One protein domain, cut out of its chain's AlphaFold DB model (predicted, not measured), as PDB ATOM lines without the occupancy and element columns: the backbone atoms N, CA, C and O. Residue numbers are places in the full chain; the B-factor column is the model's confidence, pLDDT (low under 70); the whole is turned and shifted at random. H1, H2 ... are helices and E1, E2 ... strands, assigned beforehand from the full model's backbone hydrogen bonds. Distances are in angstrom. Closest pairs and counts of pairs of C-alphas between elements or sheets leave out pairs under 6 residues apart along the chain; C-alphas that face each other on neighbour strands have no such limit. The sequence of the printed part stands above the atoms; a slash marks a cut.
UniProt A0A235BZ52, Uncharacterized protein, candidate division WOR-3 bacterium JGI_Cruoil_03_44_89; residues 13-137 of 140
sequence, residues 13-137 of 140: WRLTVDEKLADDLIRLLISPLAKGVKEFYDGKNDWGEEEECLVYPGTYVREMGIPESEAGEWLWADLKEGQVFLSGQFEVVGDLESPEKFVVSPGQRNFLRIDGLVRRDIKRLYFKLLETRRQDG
ATOM      1  N   TRP A  13     149.849 193.581 154.578       94.00
ATOM      2  CA  TRP A  13     150.015 194.101 153.231       94.00
ATOM      3  C   TRP A  13     151.059 195.213 153.234       94.00
ATOM      4  O   TRP A  13     151.034 196.086 154.105       94.00
ATOM      5  N   ARG A  14     151.938 195.201 152.235       94.19
ATOM      6  CA  ARG A  14     152.810 196.318 151.881       94.19
ATOM      7  C   ARG A  14     152.157 197.103 150.757       94.19
ATOM      8  O   ARG A  14     151.783 196.534 149.735       94.19
ATOM      9  N   LEU A  15     152.028 198.405 150.947       94.94
ATOM     10  CA  LEU A  15     151.377 199.313 150.013       94.94
ATOM     11  C   LEU A  15     152.396 200.352 149.566       94.94
ATOM     12  O   LEU A  15     152.977 201.030 150.407       94.94
ATOM     13  N   THR A  16     152.598 200.502 148.264       95.19
ATOM     14  CA  THR A  16     153.414 201.582 147.697       95.19
ATOM     15  C   THR A  16     152.505 202.517 146.920       95.19
ATOM     16  O   THR A  16     151.773 202.059 146.046       95.19
ATOM     17  N   VAL A  17     152.550 203.816 147.217       95.44
ATOM     18  CA  VAL A  17     151.967 204.835 146.335       95.44
ATOM     19  C   VAL A  17     152.905 204.956 145.146       95.44
ATOM     20  O   VAL A  17     153.961 205.573 145.249       95.44
ATOM     21  N   ASP A  18     152.566 204.292 144.052       94.88
ATOM     22  CA  ASP A  18     153.454 204.166 142.903       94.88
ATOM     23  C   ASP A  18     153.405 205.418 142.028       94.88
ATOM     24  O   ASP A  18     154.428 206.057 141.804       94.88
ATOM     25  N   GLU A  19     152.202 205.828 141.624       93.31
ATOM     26  CA  GLU A  19     152.012 206.970 140.729       93.31
ATOM     27  C   GLU A  19     150.735 207.741 141.070       93.31
ATOM     28  O   GLU A  19     149.687 207.149 141.360       93.31
ATOM     29  N   LYS A  20     150.793 209.075 141.002       93.62
ATOM     30  CA  LYS A  20     149.617 209.942 141.044       93.62
ATOM     31  C   LYS A  20     149.163 210.224 139.612       93.62
ATOM     32  O   LYS A  20     149.665 211.117 138.940       93.62
ATOM     33  N   LEU A  21     148.175 209.454 139.163       93.44
ATOM     34  CA  LEU A  21     147.654 209.509 137.795       93.44
ATOM     35  C   LEU A  21     146.807 210.766 137.534       93.44
ATOM     36  O   LEU A  21     146.767 211.263 136.410       93.44
ATOM     37  N   ALA A  22     146.119 211.272 138.560       93.62
ATOM     38  CA  ALA A  22     145.359 212.521 138.534       93.62
ATOM     39  C   ALA A  22     145.232 213.109 139.951       93.62
ATOM     40  O   ALA A  22     145.662 212.504 140.933       93.62
ATOM     41  N   ASP A  23     144.615 214.286 140.091       92.62
ATOM     42  CA  ASP A  23     144.402 214.904 141.409       92.62
ATOM     43  C   ASP A  23     143.544 214.061 142.363       92.62
ATOM     44  O   ASP A  23     143.737 214.113 143.581       92.62
ATOM     45  N   ASP A  24     142.655 213.249 141.805       96.38
ATOM     46  CA  ASP A  24     141.708 212.373 142.486       96.38
ATOM     47  C   ASP A  24     141.958 210.883 142.204       96.38
ATOM     48  O   ASP A  24     141.089 210.054 142.473       96.38
ATOM     49  N   LEU A  25     143.134 210.524 141.681       97.06
ATOM     50  CA  LEU A  25     143.458 209.138 141.365       97.06
ATOM     51  C   LEU A  25     144.936 208.824 141.602       97.06
ATOM     52  O   LEU A  25     145.821 209.445 141.012       97.06
ATOM     53  N   ILE A  26     145.187 207.788 142.403       97.31
ATOM     54  CA  ILE A  26     146.518 207.196 142.584       97.31
ATOM     55  C   ILE A  26     146.505 205.718 142.191       97.31
ATOM     56  O   ILE A  26     145.491 205.030 142.349       97.31
ATOM     57  N   ARG A  27     147.649 205.224 141.716       97.12
ATOM     58  CA  ARG A  27     147.942 203.794 141.597       97.12
ATOM     59  C   ARG A  27     148.713 203.342 142.833       97.12
ATOM     60  O   ARG A  27     149.760 203.901 143.162       97.12
ATOM     61  N   LEU A  28     148.196 202.319 143.500       96.69
ATOM     62  CA  LEU A  28     148.903 201.582 144.534       96.69
ATOM     63  C   LEU A  28     149.480 200.293 143.958       96.69
ATOM     64  O   LEU A  28     148.804 199.598 143.199       96.69
ATOM     65  N   LEU A  29     150.690 199.951 144.390       95.31
ATOM     66  CA  LEU A  29     151.205 198.588 144.321       95.31
ATOM     67  C   LEU A  29     150.991 197.934 145.676       95.31
ATOM     68  O   LEU A  29     151.442 198.442 146.707       95.31
ATOM     69  N   ILE A  30     150.276 196.821 145.668       94.44
ATOM     70  CA  ILE A  30     149.866 196.092 146.854       94.44
ATOM     71  C   ILE A  30     150.568 194.742 146.829       94.44
ATOM     72  O   ILE A  30     150.366 193.961 145.909       94.44
ATOM     73  N   SER A  31     151.369 194.452 147.850       93.38
ATOM     74  CA  SER A  31     152.011 193.152 148.000       93.38
ATOM     75  C   SER A  31     151.590 192.494 149.315       93.38
ATOM     76  O   SER A  31     151.795 193.074 150.388       93.38
ATOM     77  N   PRO A  32     150.975 191.303 149.276       93.56
ATOM     78  CA  PRO A  32     150.641 190.560 150.479       93.56
ATOM     79  C   PRO A  32     151.906 189.976 151.116       93.56
ATOM     80  O   PRO A  32     152.824 189.545 150.419       93.56
ATOM     81  N   LEU A  33     151.943 189.892 152.446       92.19
ATOM     82  CA  LEU A  33     152.999 189.152 153.135       92.19
ATOM     83  C   LEU A  33     152.955 187.672 152.719       92.19
ATOM     84  O   LEU A  33     151.880 187.066 152.635       92.19
ATOM     85  N   ALA A  34     154.122 187.078 152.465       89.81
ATOM     86  CA  ALA A  34     154.220 185.691 152.040       89.81
ATOM     87  C   ALA A  34     153.636 184.727 153.092       89.81
ATOM     88  O   ALA A  34     153.730 184.922 154.309       89.81
ATOM     89  N   LYS A  35     153.017 183.640 152.619       86.56
ATOM     90  CA  LYS A  35     152.356 182.660 153.494       86.56
ATOM     91  C   LYS A  35     153.355 182.018 154.459       86.56
ATOM     92  O   LYS A  35     154.402 181.530 154.048       86.56
ATOM     93  N   GLY A  36     152.976 181.946 155.734       85.50
ATOM     94  CA  GLY A  36     153.773 181.304 156.785       85.50
ATOM     95  C   GLY A  36     154.833 182.204 157.424       85.50
ATOM     96  O   GLY A  36     155.421 181.802 158.429       85.50
ATOM     97  N   VAL A  37     155.039 183.417 156.904       86.69
ATOM     98  CA  VAL A  37     155.902 184.418 157.530       86.69
ATOM     99  C   VAL A  37     155.236 184.927 158.808       86.69
ATOM    100  O   VAL A  37     154.089 185.371 158.798       86.69
ATOM    101  N   LYS A  38     155.954 184.813 159.929       88.19
ATOM    102  CA  LYS A  38     155.511 185.297 161.249       88.19
ATOM    103  C   LYS A  38     156.290 186.517 161.714       88.19
ATOM    104  O   LYS A  38     155.746 187.330 162.448       88.19
ATOM    105  N   GLU A  39     157.538 186.630 161.281       89.62
ATOM    106  CA  GLU A  39     158.427 187.754 161.547       89.62
ATOM    107  C   GLU A  39     158.967 188.232 160.205       89.62
ATOM    108  O   GLU A  39     159.347 187.394 159.386       89.62
ATOM    109  N   PHE A  40     158.972 189.538 159.967       88.06
ATOM    110  CA  PHE A  40     159.327 190.097 158.665       88.06
ATOM    111  C   PHE A  40     159.996 191.462 158.774       88.06
ATOM    112  O   PHE A  40     159.921 192.149 159.798       88.06
ATOM    113  N   TYR A  41     160.637 191.843 157.673       82.69
ATOM    114  CA  TYR A  41     161.247 193.146 157.437       82.69
ATOM    115  C   TYR A  41     160.721 193.714 156.112       82.69
ATOM    116  O   TYR A  41     160.101 193.003 155.322       82.69
ATOM    117  N   ASP A  42     161.002 194.984 155.801       73.06
ATOM    118  CA  ASP A  42     160.761 195.503 154.444       73.06
ATOM    119  C   ASP A  42     161.857 195.033 153.463       73.06
ATOM    120  O   ASP A  42     162.612 195.818 152.890       73.06
ATOM    121  N   GLY A  43     162.008 193.713 153.334       69.50
ATOM    122  CA  GLY A  43     162.937 193.055 152.423       69.50
ATOM    123  C   GLY A  43     162.191 192.313 151.318       69.50
ATOM    124  O   GLY A  43     161.144 191.725 151.558       69.50
ATOM    125  N   LYS A  44     162.758 192.275 150.104       66.75
ATOM    126  CA  LYS A  44     162.122 191.661 148.916       66.75
ATOM    127  C   LYS A  44     161.649 190.209 149.092       66.75
ATOM    128  O   LYS A  44     160.817 189.771 148.312       66.75
ATOM    129  N   ASN A  45     162.189 189.466 150.056       75.50
ATOM    130  CA  ASN A  45     161.926 188.032 150.198       75.50
ATOM    131  C   ASN A  45     160.698 187.704 151.061       75.50
ATOM    132  O   ASN A  45     160.238 186.566 151.025       75.50
ATOM    133  N   ASP A  46     160.179 188.672 151.823       84.19
ATOM    134  CA  ASP A  46     159.059 188.448 152.749       84.19
ATOM    135  C   ASP A  46     157.693 188.712 152.091       84.19
ATOM    136  O   ASP A  46     156.645 188.400 152.658       84.19
ATOM    137  N   TRP A  47     157.703 189.265 150.876       89.00
ATOM    138  CA  TRP A  47     156.534 189.770 150.165       89.00
ATOM    139  C   TRP A  47     156.187 188.903 148.951       89.00
ATOM    140  O   TRP A  47     157.064 188.344 148.292       89.00
ATOM    141  N   GLY A  48     154.891 188.767 148.683       88.94
ATOM    142  CA  GLY A  48     154.360 188.074 147.516       88.94
ATOM    143  C   GLY A  48     154.400 188.922 146.244       88.94
ATOM    144  O   GLY A  48     155.035 189.975 146.180       88.94
ATOM    145  N   GLU A  49     153.694 188.456 145.215       89.44
ATOM    146  CA  GLU A  49     153.550 189.202 143.963       89.44
ATOM    147  C   GLU A  49     152.852 190.551 144.193       89.44
ATOM    148  O   GLU A  49     151.973 190.676 145.046       89.44
ATOM    149  N   GLU A  50     153.286 191.570 143.451       91.88
ATOM    150  CA  GLU A  50     152.688 192.903 143.491       91.88
ATOM    151  C   GLU A  50     151.453 192.951 142.585       91.88
ATOM    152  O   GLU A  50     151.500 192.550 141.421       91.88
ATOM    153  N   GLU A  51     150.356 193.478 143.120       93.62
ATOM    154  CA  GLU A  51     149.117 193.740 142.395       93.62
ATOM    155  C   GLU A  51     148.859 195.246 142.304       93.62
ATOM    156  O   GLU A  51     149.019 195.987 143.279       93.62
ATOM    157  N   GLU A  52     148.417 195.707 141.137       95.44
ATOM    158  CA  GLU A  52     148.019 197.100 140.936       95.44
ATOM    159  C   GLU A  52     146.594 197.351 141.442       95.44
ATOM    160  O   GLU A  52     145.665 196.583 141.175       95.44
ATOM    161  N   CYS A  53     146.394 198.475 142.129       95.12
ATOM    162  CA  CYS A  53     145.086 198.916 142.591       95.12
ATOM    163  C   CYS A  53     144.904 200.419 142.360       95.12
ATOM    164  O   CYS A  53     145.727 201.230 142.778       95.12
ATOM    165  N   LEU A  54     143.806 200.798 141.704       97.00
ATOM    166  CA  LEU A  54     143.430 202.194 141.499       97.00
ATOM    167  C   LEU A  54     142.589 202.691 142.672       97.00
ATOM    168  O   LEU A  54     141.589 202.068 143.036       97.00
ATOM    169  N   VAL A  55     142.985 203.823 143.249       96.38
ATOM    170  CA  VAL A  55     142.407 204.337 144.491       96.38
ATOM    171  C   VAL A  55     142.000 205.798 144.342       96.38
ATOM    172  O   VAL A  55     142.730 206.600 143.763       96.38
ATOM    173  N   TYR A  56     140.835 206.131 144.903       97.31
ATOM    174  CA  TYR A  56     140.204 207.448 144.838       97.31
ATOM    175  C   TYR A  56     140.051 208.058 146.246       97.31
ATOM    176  O   TYR A  56     139.986 207.313 147.232       97.31
ATOM    177  N   PRO A  57     139.865 209.388 146.372       96.31
ATOM    178  CA  PRO A  57     139.648 210.061 147.655       96.31
ATOM    179  C   PRO A  57     138.489 209.497 148.485       96.31
ATOM    180  O   PRO A  57     138.522 209.532 149.709       96.31
ATOM    181  N   GLY A  58     137.448 208.969 147.836       94.88
ATOM    182  CA  GLY A  58     136.299 208.384 148.530       94.88
ATOM    183  C   GLY A  58     136.532 206.965 149.056       94.88
ATOM    184  O   GLY A  58     135.714 206.466 149.824       94.88
ATOM    185  N   THR A  59     137.607 206.293 148.633       94.50
ATOM    186  CA  THR A  59     137.833 204.868 148.923       94.50
ATOM    187  C   THR A  59     139.181 204.567 149.567       94.50
ATOM    188  O   THR A  59     139.332 203.476 150.114       94.50
ATOM    189  N   TYR A  60     140.139 205.503 149.568       94.62
ATOM    190  CA  TYR A  60     141.517 205.234 150.001       94.62
ATOM    191  C   TYR A  60     141.638 204.672 151.417       94.62
ATOM    192  O   TYR A  60     142.376 203.713 151.599       94.62
ATOM    193  N   VAL A  61     140.867 205.178 152.387       94.75
ATOM    194  CA  VAL A  61     140.875 204.660 153.770       94.75
ATOM    195  C   VAL A  61     140.622 203.153 153.780       94.75
ATOM    196  O   VAL A  61     141.366 202.388 154.392       94.75
ATOM    197  N   ARG A  62     139.611 202.710 153.028       93.06
ATOM    198  CA  ARG A  62     139.242 201.299 152.926       93.06
ATOM    199  C   ARG A  62     140.267 200.499 152.125       93.06
ATOM    200  O   ARG A  62     140.677 199.438 152.584       93.06
ATOM    201  N   GLU A  63     140.666 200.979 150.947       92.75
ATOM    202  CA  GLU A  63     141.579 200.239 150.058       92.75
ATOM    203  C   GLU A  63     142.985 200.095 150.653       92.75
ATOM    204  O   GLU A  63     143.628 199.064 150.476       92.75
ATOM    205  N   MET A  64     143.443 201.089 151.418       93.88
ATOM    206  CA  MET A  64     144.712 201.040 152.150       93.88
ATOM    207  C   MET A  64     144.596 200.306 153.497       93.88
ATOM    208  O   MET A  64     145.601 200.053 154.161       93.88
ATOM    209  N   GLY A  65     143.384 199.940 153.925       93.25
ATOM    210  CA  GLY A  65     143.141 199.259 155.198       93.25
ATOM    211  C   GLY A  65     143.471 200.109 156.427       93.25
ATOM    212  O   GLY A  65     143.855 199.547 157.453       93.25
ATOM    213  N   ILE A  66     143.336 201.431 156.316       92.94
ATOM    214  CA  ILE A  66     143.541 202.379 157.415       92.94
ATOM    215  C   ILE A  66     142.430 202.152 158.455       92.94
ATOM    216  O   ILE A  66     141.251 202.147 158.084       92.94
ATOM    217  N   PRO A  67     142.759 201.945 159.744       91.50
ATOM    218  CA  PRO A  67     141.761 201.860 160.802       91.50
ATOM    219  C   PRO A  67     140.872 203.108 160.836       91.50
ATOM    220  O   PRO A  67     141.365 204.227 160.730       91.50
ATOM    221  N   GLU A  68     139.561 202.943 161.032       88.25
ATOM    222  CA  GLU A  68     138.626 204.084 161.056       88.25
ATOM    223  C   GLU A  68     138.987 205.125 162.126       88.25
ATOM    224  O   GLU A  68     138.788 206.320 161.918       88.25
ATOM    225  N   SER A  69     139.577 204.684 163.242       89.38
ATOM    226  CA  SER A  69     140.093 205.554 164.304       89.38
ATOM    227  C   SER A  69     141.242 206.464 163.862       89.38
ATOM    228  O   SER A  69     141.440 207.507 164.472       89.38
ATOM    229  N   GLU A  70     141.973 206.090 162.811       89.12
ATOM    230  CA  GLU A  70     143.143 206.803 162.279       89.12
ATOM    231  C   GLU A  70     142.835 207.530 160.960       89.12
ATOM    232  O   GLU A  70     143.679 208.245 160.424       89.12
ATOM    233  N   ALA A  71     141.621 207.392 160.413       87.50
ATOM    234  CA  ALA A  71     141.265 207.955 159.108       87.50
ATOM    235  C   ALA A  71     141.428 209.487 159.032       87.50
ATOM    236  O   ALA A  71     141.642 210.032 157.953       87.50
ATOM    237  N   GLY A  72     141.336 210.189 160.168       88.88
ATOM    238  CA  GLY A  72     141.567 211.634 160.251       88.88
ATOM    239  C   GLY A  72     143.044 212.048 160.237       88.88
ATOM    240  O   GLY A  72     143.334 213.219 160.011       88.88
ATOM    241  N   GLU A  73     143.966 211.113 160.475       91.19
ATOM    242  CA  GLU A  73     145.413 211.366 160.520       91.19
ATOM    243  C   GLU A  73     146.062 211.261 159.135       91.19
ATOM    244  O   GLU A  73     147.089 211.886 158.871       91.19
ATOM    245  N   TRP A  74     145.444 210.500 158.233       91.44
ATOM    246  CA  TRP A  74     145.956 210.225 156.895       91.44
ATOM    247  C   TRP A  74     145.112 210.934 155.849       91.44
ATOM    248  O   TRP A  74     144.136 210.379 155.365       91.44
ATOM    249  N   LEU A  75     145.476 212.160 155.471       93.94
ATOM    250  CA  LEU A  75     144.719 212.905 154.467       93.94
ATOM    251  C   LEU A  75     145.127 212.500 153.047       93.94
ATOM    252  O   LEU A  75     146.305 212.322 152.749       93.94
ATOM    253  N   TRP A  76     144.157 212.466 152.126       94.75
ATOM    254  CA  TRP A  76     144.405 212.233 150.694       94.75
ATOM    255  C   TRP A  76     145.515 213.132 150.126       94.75
ATOM    256  O   TRP A  76     146.369 212.679 149.371       94.75
ATOM    257  N   ALA A  77     145.525 214.408 150.523       93.50
ATOM    258  CA  ALA A  77     146.507 215.389 150.064       93.50
ATOM    259  C   ALA A  77     147.950 215.085 150.519       93.50
ATOM    260  O   ALA A  77     148.898 215.607 149.926       93.50
ATOM    261  N   ASP A  78     148.120 214.244 151.542       92.25
ATOM    262  CA  ASP A  78     149.423 213.863 152.091       92.25
ATOM    263  C   ASP A  78     150.000 212.593 151.451       92.25
ATOM    264  O   ASP A  78     151.181 212.282 151.667       92.25
ATOM    265  N   LEU A  79     149.203 211.896 150.629       93.38
ATOM    266  CA  LEU A  79     149.640 210.742 149.853       93.38
ATOM    267  C   LEU A  79     150.521 211.197 148.684       93.38
ATOM    268  O   LEU A  79     150.117 211.993 147.836       93.38
ATOM    269  N   LYS A  80     151.757 210.700 148.658       93.25
ATOM    270  CA  LYS A  80     152.798 211.087 147.699       93.25
ATOM    271  C   LYS A  80     153.453 209.858 147.100       93.25
ATOM    272  O   LYS A  80     153.677 208.872 147.796       93.25
ATOM    273  N   GLU A  81     153.822 209.972 145.831       93.69
ATOM    274  CA  GLU A  81     154.578 208.949 145.111       93.69
ATOM    275  C   GLU A  81     155.834 208.521 145.883       93.69
ATOM    276  O   GLU A  81     156.544 209.334 146.487       93.69
ATOM    277  N   GLY A  82     156.092 207.216 145.875       90.81
ATOM    278  CA  GLY A  82     157.193 206.572 146.579       90.81
ATOM    279  C   GLY A  82     156.984 206.379 148.084       90.81
ATOM    280  O   GLY A  82     157.884 205.851 148.740       90.81
ATOM    281  N   GLN A  83     155.847 206.789 148.658       93.81
ATOM    282  CA  GLN A  83     155.513 206.421 150.035       93.81
ATOM    283  C   GLN A  83     155.198 204.932 150.131       93.81
ATOM    284  O   GLN A  83     154.553 204.361 149.250       93.81
ATOM    285  N   VAL A  84     155.632 204.326 151.233       92.94
ATOM    286  CA  VAL A  84     155.446 202.899 151.495       92.94
ATOM    287  C   VAL A  84     154.794 202.743 152.859       92.94
ATOM    288  O   VAL A  84     155.225 203.371 153.828       92.94
ATOM    289  N   PHE A  85     153.775 201.895 152.936       94.38
ATOM    290  CA  PHE A  85     153.001 201.623 154.138       94.38
ATOM    291  C   PHE A  85     152.900 200.123 154.405       94.38
ATOM    292  O   PHE A  85     152.918 199.312 153.479       94.38
ATOM    293  N   LEU A  86     152.739 199.775 155.674       94.19
ATOM    294  CA  LEU A  86     152.305 198.470 156.145       94.19
ATOM    295  C   LEU A  86     150.885 198.591 156.680       94.19
ATOM    296  O   LEU A  86     150.584 199.513 157.433       94.19
ATOM    297  N   SER A  87     150.028 197.648 156.311       94.69
ATOM    298  CA  SER A  87     148.632 197.607 156.733       94.69
ATOM    299  C   SER A  87     148.244 196.192 157.126       94.69
ATOM    300  O   SER A  87     148.481 195.250 156.367       94.69
ATOM    301  N   GLY A  88     147.638 196.022 158.299       94.38
ATOM    302  CA  GLY A  88     147.089 194.739 158.733       94.38
ATOM    303  C   GLY A  88     147.477 194.332 160.152       94.38
ATOM    304  O   GLY A  88     147.773 195.165 160.995       94.38
ATOM    305  N   GLN A  89     147.411 193.039 160.436       93.31
ATOM    306  CA  GLN A  89     147.595 192.431 161.749       93.31
ATOM    307  C   GLN A  89     149.067 192.175 162.065       93.31
ATOM    308  O   GLN A  89     149.566 191.057 161.925       93.31
ATOM    309  N   PHE A  90     149.773 193.223 162.475       92.69
ATOM    310  CA  PHE A  90     151.174 193.143 162.878       92.69
ATOM    311  C   PHE A  90     151.467 194.033 164.077       92.69
ATOM    312  O   PHE A  90     150.762 195.001 164.307       92.69
ATOM    313  N   GLU A  91     152.536 193.744 164.800       91.75
ATOM    314  CA  GLU A  91     153.094 194.589 165.848       91.75
ATOM    315  C   GLU A  91     154.532 194.982 165.504       91.75
ATOM    316  O   GLU A  91     155.248 194.268 164.792       91.75
ATOM    317  N   VAL A  92     154.942 196.144 166.004       90.69
ATOM    318  CA  VAL A  92     156.310 196.638 165.875       90.69
ATOM    319  C   VAL A  92     157.092 196.193 167.102       90.69
ATOM    320  O   VAL A  92     156.705 196.502 168.226       90.69
ATOM    321  N   VAL A  93     158.196 195.479 166.891       88.38
ATOM    322  CA  VAL A  93     159.118 195.107 167.967       88.38
ATOM    323  C   VAL A  93     160.285 196.087 167.968       88.38
ATOM    324  O   VAL A  93     160.952 196.272 166.949       88.38
ATOM    325  N   GLY A  94     160.540 196.695 169.126       84.56
ATOM    326  CA  GLY A  94     161.567 197.722 169.301       84.56
ATOM    327  C   GLY A  94     161.005 199.140 169.188       84.56
ATOM    328  O   GLY A  94     159.849 199.392 169.521       84.56
ATOM    329  N   ASP A  95     161.849 200.074 168.757       83.38
ATOM    330  CA  ASP A  95     161.491 201.486 168.607       83.38
ATOM    331  C   ASP A  95     160.727 201.742 167.297       83.38
ATOM    332  O   ASP A  95     161.099 201.224 166.249       83.38
ATOM    333  N   LEU A  96     159.684 202.571 167.323       80.00
ATOM    334  CA  LEU A  96     158.854 202.826 166.139       80.00
ATOM    335  C   LEU A  96     159.617 203.549 165.014       80.00
ATOM    336  O   LEU A  96     159.348 203.318 163.835       80.00
ATOM    337  N   GLU A  97     160.586 204.406 165.351       78.94
ATOM    338  CA  GLU A  97     161.418 205.101 164.365       78.94
ATOM    339  C   GLU A  97     162.622 204.270 163.892       78.94
ATOM    340  O   GLU A  97     163.358 204.675 162.978       78.94
ATOM    341  N   SER A  98     162.871 203.134 164.538       77.75
ATOM    342  CA  SER A  98     163.962 202.218 164.229       77.75
ATOM    343  C   SER A  98     163.588 200.795 164.664       77.75
ATOM    344  O   SER A  98     164.206 200.266 165.596       77.75
ATOM    345  N   PRO A  99     162.594 200.171 164.008       82.56
ATOM    346  CA  PRO A  99     162.082 198.886 164.446       82.56
ATOM    347  C   PRO A  99     163.148 197.810 164.304       82.56
ATOM    348  O   PRO A  99     163.914 197.788 163.342       82.56
ATOM    349  N   GLU A 100     163.188 196.906 165.276       83.12
ATOM    350  CA  GLU A 100     164.054 195.736 165.201       83.12
ATOM    351  C   GLU A 100     163.482 194.704 164.241       83.12
ATOM    352  O   GLU A 100     164.249 194.077 163.526       83.12
ATOM    353  N   LYS A 101     162.157 194.518 164.240       85.00
ATOM    354  CA  LYS A 101     161.407 193.663 163.310       85.00
ATOM    355  C   LYS A 101     159.907 193.942 163.404       85.00
ATOM    356  O   LYS A 101     159.444 194.582 164.350       85.00
ATOM    357  N   PHE A 102     159.147 193.382 162.469       91.19
ATOM    358  CA  PHE A 102     157.692 193.304 162.550       91.19
ATOM    359  C   PHE A 102     157.254 191.863 162.796       91.19
ATOM    360  O   PHE A 102     157.877 190.924 162.294       91.19
ATOM    361  N   VAL A 103     156.185 191.680 163.565       91.44
ATOM    362  CA  VAL A 103     155.642 190.354 163.891       91.44
ATOM    363  C   VAL A 103     154.158 190.326 163.569       91.44
ATOM    364  O   VAL A 103     153.434 191.257 163.895       91.44
ATOM    365  N   VAL A 104     153.689 189.265 162.917       91.44
ATOM    366  CA  VAL A 104     152.258 189.060 162.666       91.44
ATOM    367  C   VAL A 104     151.554 188.807 164.000       91.44
ATOM    368  O   VAL A 104     151.854 187.825 164.679       91.44
ATOM    369  N   SER A 105     150.603 189.671 164.357       88.12
ATOM    370  CA  SER A 105     149.929 189.663 165.662       88.12
ATOM    371  C   SER A 105     148.408 189.673 165.465       88.12
ATOM    372  O   SER A 105     147.845 190.691 165.050       88.12
ATOM    373  N   PRO A 106     147.717 188.537 165.686       82.88
ATOM    374  CA  PRO A 106     146.275 188.449 165.494       82.88
ATOM    375  C   PRO A 106     145.500 189.386 166.427       82.88
ATOM    376  O   PRO A 106     145.769 189.453 167.623       82.88
ATOM    377  N   GLY A 107     144.464 190.037 165.896       78.88
ATOM    378  CA  GLY A 107     143.471 190.775 166.689       78.88
ATOM    379  C   GLY A 107     143.609 192.297 166.681       78.88
ATOM    380  O   GLY A 107     142.594 192.972 166.838       78.88
ATOM    381  N   GLN A 108     144.793 192.850 166.404       80.44
ATOM    382  CA  GLN A 108     144.980 194.294 166.238       80.44
ATOM    383  C   GLN A 108     145.421 194.610 164.811       80.44
ATOM    384  O   GLN A 108     146.440 194.103 164.358       80.44
ATOM    385  N   ARG A 109     144.658 195.448 164.099       89.31
ATOM    386  CA  ARG A 109     145.088 196.003 162.808       89.31
ATOM    387  C   ARG A 109     145.854 197.292 163.060       89.31
ATOM    388  O   ARG A 109     145.360 198.149 163.781       89.31
ATOM    389  N   ASN A 110     147.011 197.417 162.435       92.00
ATOM    390  CA  ASN A 110     147.857 198.593 162.466       92.00
ATOM    391  C   ASN A 110     148.075 199.104 161.040       92.00
ATOM    392  O   ASN A 110     148.037 198.331 160.074       92.00
ATOM    393  N   PHE A 111     148.302 200.409 160.923       93.69
ATOM    394  CA  PHE A 111     148.678 201.070 159.685       93.69
ATOM    395  C   PHE A 111     149.900 201.950 159.945       93.69
ATOM    396  O   PHE A 111     149.896 202.792 160.835       93.69
ATOM    397  N   LEU A 112     150.984 201.720 159.208       92.62
ATOM    398  CA  LEU A 112     152.264 202.368 159.477       92.62
ATOM    399  C   LEU A 112     152.947 202.784 158.186       92.62
ATOM    400  O   LEU A 112     153.168 201.965 157.300       92.62
ATOM    401  N   ARG A 113     153.374 204.041 158.106       92.56
ATOM    402  CA  ARG A 113     154.251 204.523 157.037       92.56
ATOM    403  C   ARG A 113     155.707 204.140 157.315       92.56
ATOM    404  O   ARG A 113     156.234 204.472 158.373       92.56
ATOM    405  N   ILE A 114     156.372 203.496 156.356       88.88
ATOM    406  CA  ILE A 114     157.707 202.899 156.531       88.88
ATOM    407  C   ILE A 114     158.793 203.427 155.577       88.88
ATOM    408  O   ILE A 114     159.965 203.109 155.774       88.88
ATOM    409  N   ASP A 115     158.491 204.288 154.597       79.81
ATOM    410  CA  ASP A 115     159.503 204.783 153.634       79.81
ATOM    411  C   ASP A 115     160.696 205.521 154.283       79.81
ATOM    412  O   ASP A 115     161.822 205.483 153.773       79.81
ATOM    413  N   GLY A 116     160.489 206.155 155.441       67.06
ATOM    414  CA  GLY A 116     161.561 206.778 156.227       67.06
ATOM    415  C   GLY A 116     162.508 205.775 156.900       67.06
ATOM    416  O   GLY A 116     163.686 206.084 157.095       67.06
ATOM    417  N   LEU A 117     162.015 204.574 157.209       66.19
ATOM    418  CA  LEU A 117     162.762 203.493 157.860       66.19
ATOM    419  C   LEU A 117     163.676 202.792 156.850       66.19
ATOM    420  O   LEU A 117     164.877 202.649 157.080       66.19
ATOM    421  N   VAL A 118     163.149 202.517 155.654       55.59
ATOM    422  CA  VAL A 118     163.885 201.916 154.527       55.59
ATOM    423  C   VAL A 118     165.101 202.757 154.131       55.59
ATOM    424  O   VAL A 118     166.194 202.240 153.890       55.59
ATOM    425  N   ARG A 119     164.959 204.090 154.121       52.94
ATOM    426  CA  ARG A 119     166.078 205.005 153.830       52.94
ATOM    427  C   ARG A 119     167.178 204.964 154.898       52.94
ATOM    428  O   ARG A 119     168.341 205.195 154.556       52.94
ATOM    429  N   ARG A 120     166.852 204.697 156.172       52.09
ATOM    430  CA  ARG A 120     167.848 204.561 157.255       52.09
ATOM    431  C   ARG A 120     168.607 203.238 157.142       52.09
ATOM    432  O   ARG A 120     169.831 203.248 157.284       52.09
ATOM    433  N   ASP A 121     167.933 202.146 156.794       50.44
ATOM    434  CA  ASP A 121     168.586 200.843 156.627       50.44
ATOM    435  C   ASP A 121     169.446 200.753 155.364       50.44
ATOM    436  O   ASP A 121     170.567 200.245 155.432       50.44
ATOM    437  N   ILE A 122     169.024 201.356 154.245       50.78
ATOM    438  CA  ILE A 122     169.890 201.506 153.061       50.78
ATOM    439  C   ILE A 122     171.145 202.307 153.418       50.78
ATOM    440  O   ILE A 122     172.247 201.913 153.040       50.78
ATOM    441  N   LYS A 123     171.020 203.396 154.194       47.78
ATOM    442  CA  LYS A 123     172.193 204.139 154.681       47.78
ATOM    443  C   LYS A 123     173.086 203.255 155.548       47.78
ATOM    444  O   LYS A 123     174.288 203.231 155.307       47.78
ATOM    445  N   ARG A 124     172.538 202.509 156.512       50.53
ATOM    446  CA  ARG A 124     173.323 201.589 157.359       50.53
ATOM    447  C   ARG A 124     174.056 200.528 156.541       50.53
ATOM    448  O   ARG A 124     175.236 200.298 156.792       50.53
ATOM    449  N   LEU A 125     173.401 199.912 155.559       50.03
ATOM    450  CA  LEU A 125     174.020 198.932 154.659       50.03
ATOM    451  C   LEU A 125     175.121 199.566 153.801       50.03
ATOM    452  O   LEU A 125     176.197 198.987 153.661       50.03
ATOM    453  N   TYR A 126     174.891 200.777 153.286       44.00
ATOM    454  CA  TYR A 126     175.886 201.520 152.514       44.00
ATOM    455  C   TYR A 126     177.102 201.904 153.369       44.00
ATOM    456  O   TYR A 126     178.238 201.735 152.932       44.00
ATOM    457  N   PHE A 127     176.888 202.346 154.612       51.41
ATOM    458  CA  PHE A 127     177.968 202.639 155.556       51.41
ATOM    459  C   PHE A 127     178.755 201.383 155.937       51.41
ATOM    460  O   PHE A 127     179.979 201.421 155.874       51.41
ATOM    461  N   LYS A 128     178.091 200.253 156.217       51.69
ATOM    462  CA  LYS A 128     178.784 198.978 156.471       51.69
ATOM    463  C   LYS A 128     179.631 198.540 155.273       51.69
ATOM    464  O   LYS A 128     180.796 198.213 155.451       51.69
ATOM    465  N   LEU A 129     179.091 198.599 154.052       49.00
ATOM    466  CA  LEU A 129     179.837 198.262 152.829       49.00
ATOM    467  C   LEU A 129     181.037 199.193 152.586       49.00
ATOM    468  O   LEU A 129     182.075 198.748 152.093       49.00
ATOM    469  N   LEU A 130     180.918 200.476 152.936       53.91
ATOM    470  CA  LEU A 130     182.023 201.435 152.863       53.91
ATOM    471  C   LEU A 130     183.081 201.210 153.956       53.91
ATOM    472  O   LEU A 130     184.266 201.404 153.692       53.91
ATOM    473  N   GLU A 131     182.687 200.788 155.159       54.62
ATOM    474  CA  GLU A 131     183.611 200.446 156.248       54.62
ATOM    475  C   GLU A 131     184.386 199.156 155.960       54.62
ATOM    476  O   GLU A 131     185.604 199.130 156.145       54.62
ATOM    477  N   THR A 132     183.731 198.129 155.410       51.91
ATOM    478  CA  THR A 132     184.404 196.891 154.980       51.91
ATOM    479  C   THR A 132     185.460 197.180 153.906       51.91
ATOM    480  O   THR A 132     186.599 196.740 154.024       51.91
ATOM    481  N   ARG A 133     185.157 198.047 152.927       47.38
ATOM    482  CA  ARG A 133     186.138 198.472 151.905       47.38
ATOM    483  C   ARG A 133     187.300 199.309 152.449       47.38
ATOM    484  O   ARG A 133     188.330 199.406 151.789       47.38
ATOM    485  N   ARG A 134     187.153 199.933 153.621       49.69
ATOM    486  CA  ARG A 134     188.240 200.670 154.286       49.69
ATOM    487  C   ARG A 134     189.179 199.757 155.072       49.69
ATOM    488  O   ARG A 134     190.349 200.100 155.201       49.69
ATOM    489  N   GLN A 135     188.699 198.618 155.567       49.16
ATOM    490  CA  GLN A 135     189.544 197.639 156.259       49.16
ATOM    491  C   GLN A 135     190.357 196.774 155.281       49.16
ATOM    492  O   GLN A 135     191.519 196.490 155.561       49.16
ATOM    493  N   ASP A 136     189.820 196.477 154.095       49.75
ATOM    494  CA  ASP A 136     190.548 195.738 153.049       49.75
ATOM    495  C   ASP A 136     191.607 196.585 152.310       49.75
ATOM    496  O   ASP A 136     192.466 196.051 151.613       49.75
ATOM    497  N   GLY A 137     191.581 197.913 152.469       44.44
ATOM    498  CA  GLY A 137     192.536 198.841 151.848       44.44
ATOM    499  C   GLY A 137     193.773 199.176 152.689       44.44
ATOM    500  O   GLY A 137     194.599 199.959 152.232       44.44
TER     501      GLY A 137
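This is residues 13 to 137 of the 140 residues of an uncharacterized protein of candidate division WOR-3 bacterium JGI_Cruoil_03_44_89 (UniProt A0A235BZ52). A compact body built on one twisted sheet of five strands, E3, E2, E1, E4 and E7, has an arm sticking out of it, residues 122 to 137, of which 122 to 135 belong to the long helix H2. The small hairpin E5 and E6 lies beyond the E4 and E7 end of the sheet, the short helix H1 is over its E2 and E3 end, and the long loop between E2 and E3 reaches across to E6. The printed part has 125 residues with two named helices and seven named strands, in the order E1 E2 E3 H1 E4 E5 E6 E7 H2; both sheets are antiparallel and the class is mixed, helices and strands. The whole is only just compact, close to loose, with a radius of gyration of the C-alphas of 16.3 A, and it spans 57 by 35 by 27 A.

In the large sheet, E1 is residues 13 to 22, 24.0 A long, beginning at C-alpha 13 (150.015, 194.101, 153.231); it bends by 56 degrees at residue 19. E2 is residues 25 to 32, 21.9 A, E3 residues 51 to 55, E4 residues 84 to 88 and E7 residues 110 to 113. E5 is residues 90 to 95 and E6 residues 98 to 104, 17.7 A. H1 is residues 60 to 63. H2, residues 115 to 135, is 31.0 A long and ends at C-alpha 135 (189.544, 197.639, 156.259).

The sheet's order is E3 E2 E1 E4 E7, with E3 and E7 as edge strands. E1, E2 and E3 form a meander, each strand the antiparallel neighbour of the one before. Within hydrogen-bond range across the neighbour strands are N 16 and O 29 of E1 and E2 at 2.8 A, N 28 and O 53 of E2 and E3 at 2.8 A, N 15 and O 85 of E1 and E4 at 2.8 A, and N 86 and O 112 of E4 and E7 at 2.8 A. H1 is on the sheet at a height of 9.3 A, only just over E2, with 3 of its 4 C-alphas falling there. In the hairpin E5 and E6, N 91 and O 103 are 2.8 A apart. The closest C-alphas of E5 and E7 are those of Phe 90 and Asn 110, 6.4 A. Residues 39 to 40 pair antiparallel with residues 102 to 103 of E6. H2 only grazes the sheet, with residues 115 to 118; 16 of its 17 O i to N i+4 pairs are within hydrogen-bond range, and H1 is too short for such a pair.

The C-alphas farthest apart, of Gly 58 and Gly 137, are 57.1 A from each other. Without residues 122 to 137, which stand free, the body of 109 residues spans 36 by 29 by 27 A. The printed part has no cut. The links E2 to E3 and H1 to E4 are long. The mean pLDDT of the printed part is 83.5; residues 43 to 44 and 116 to 137 are under 70.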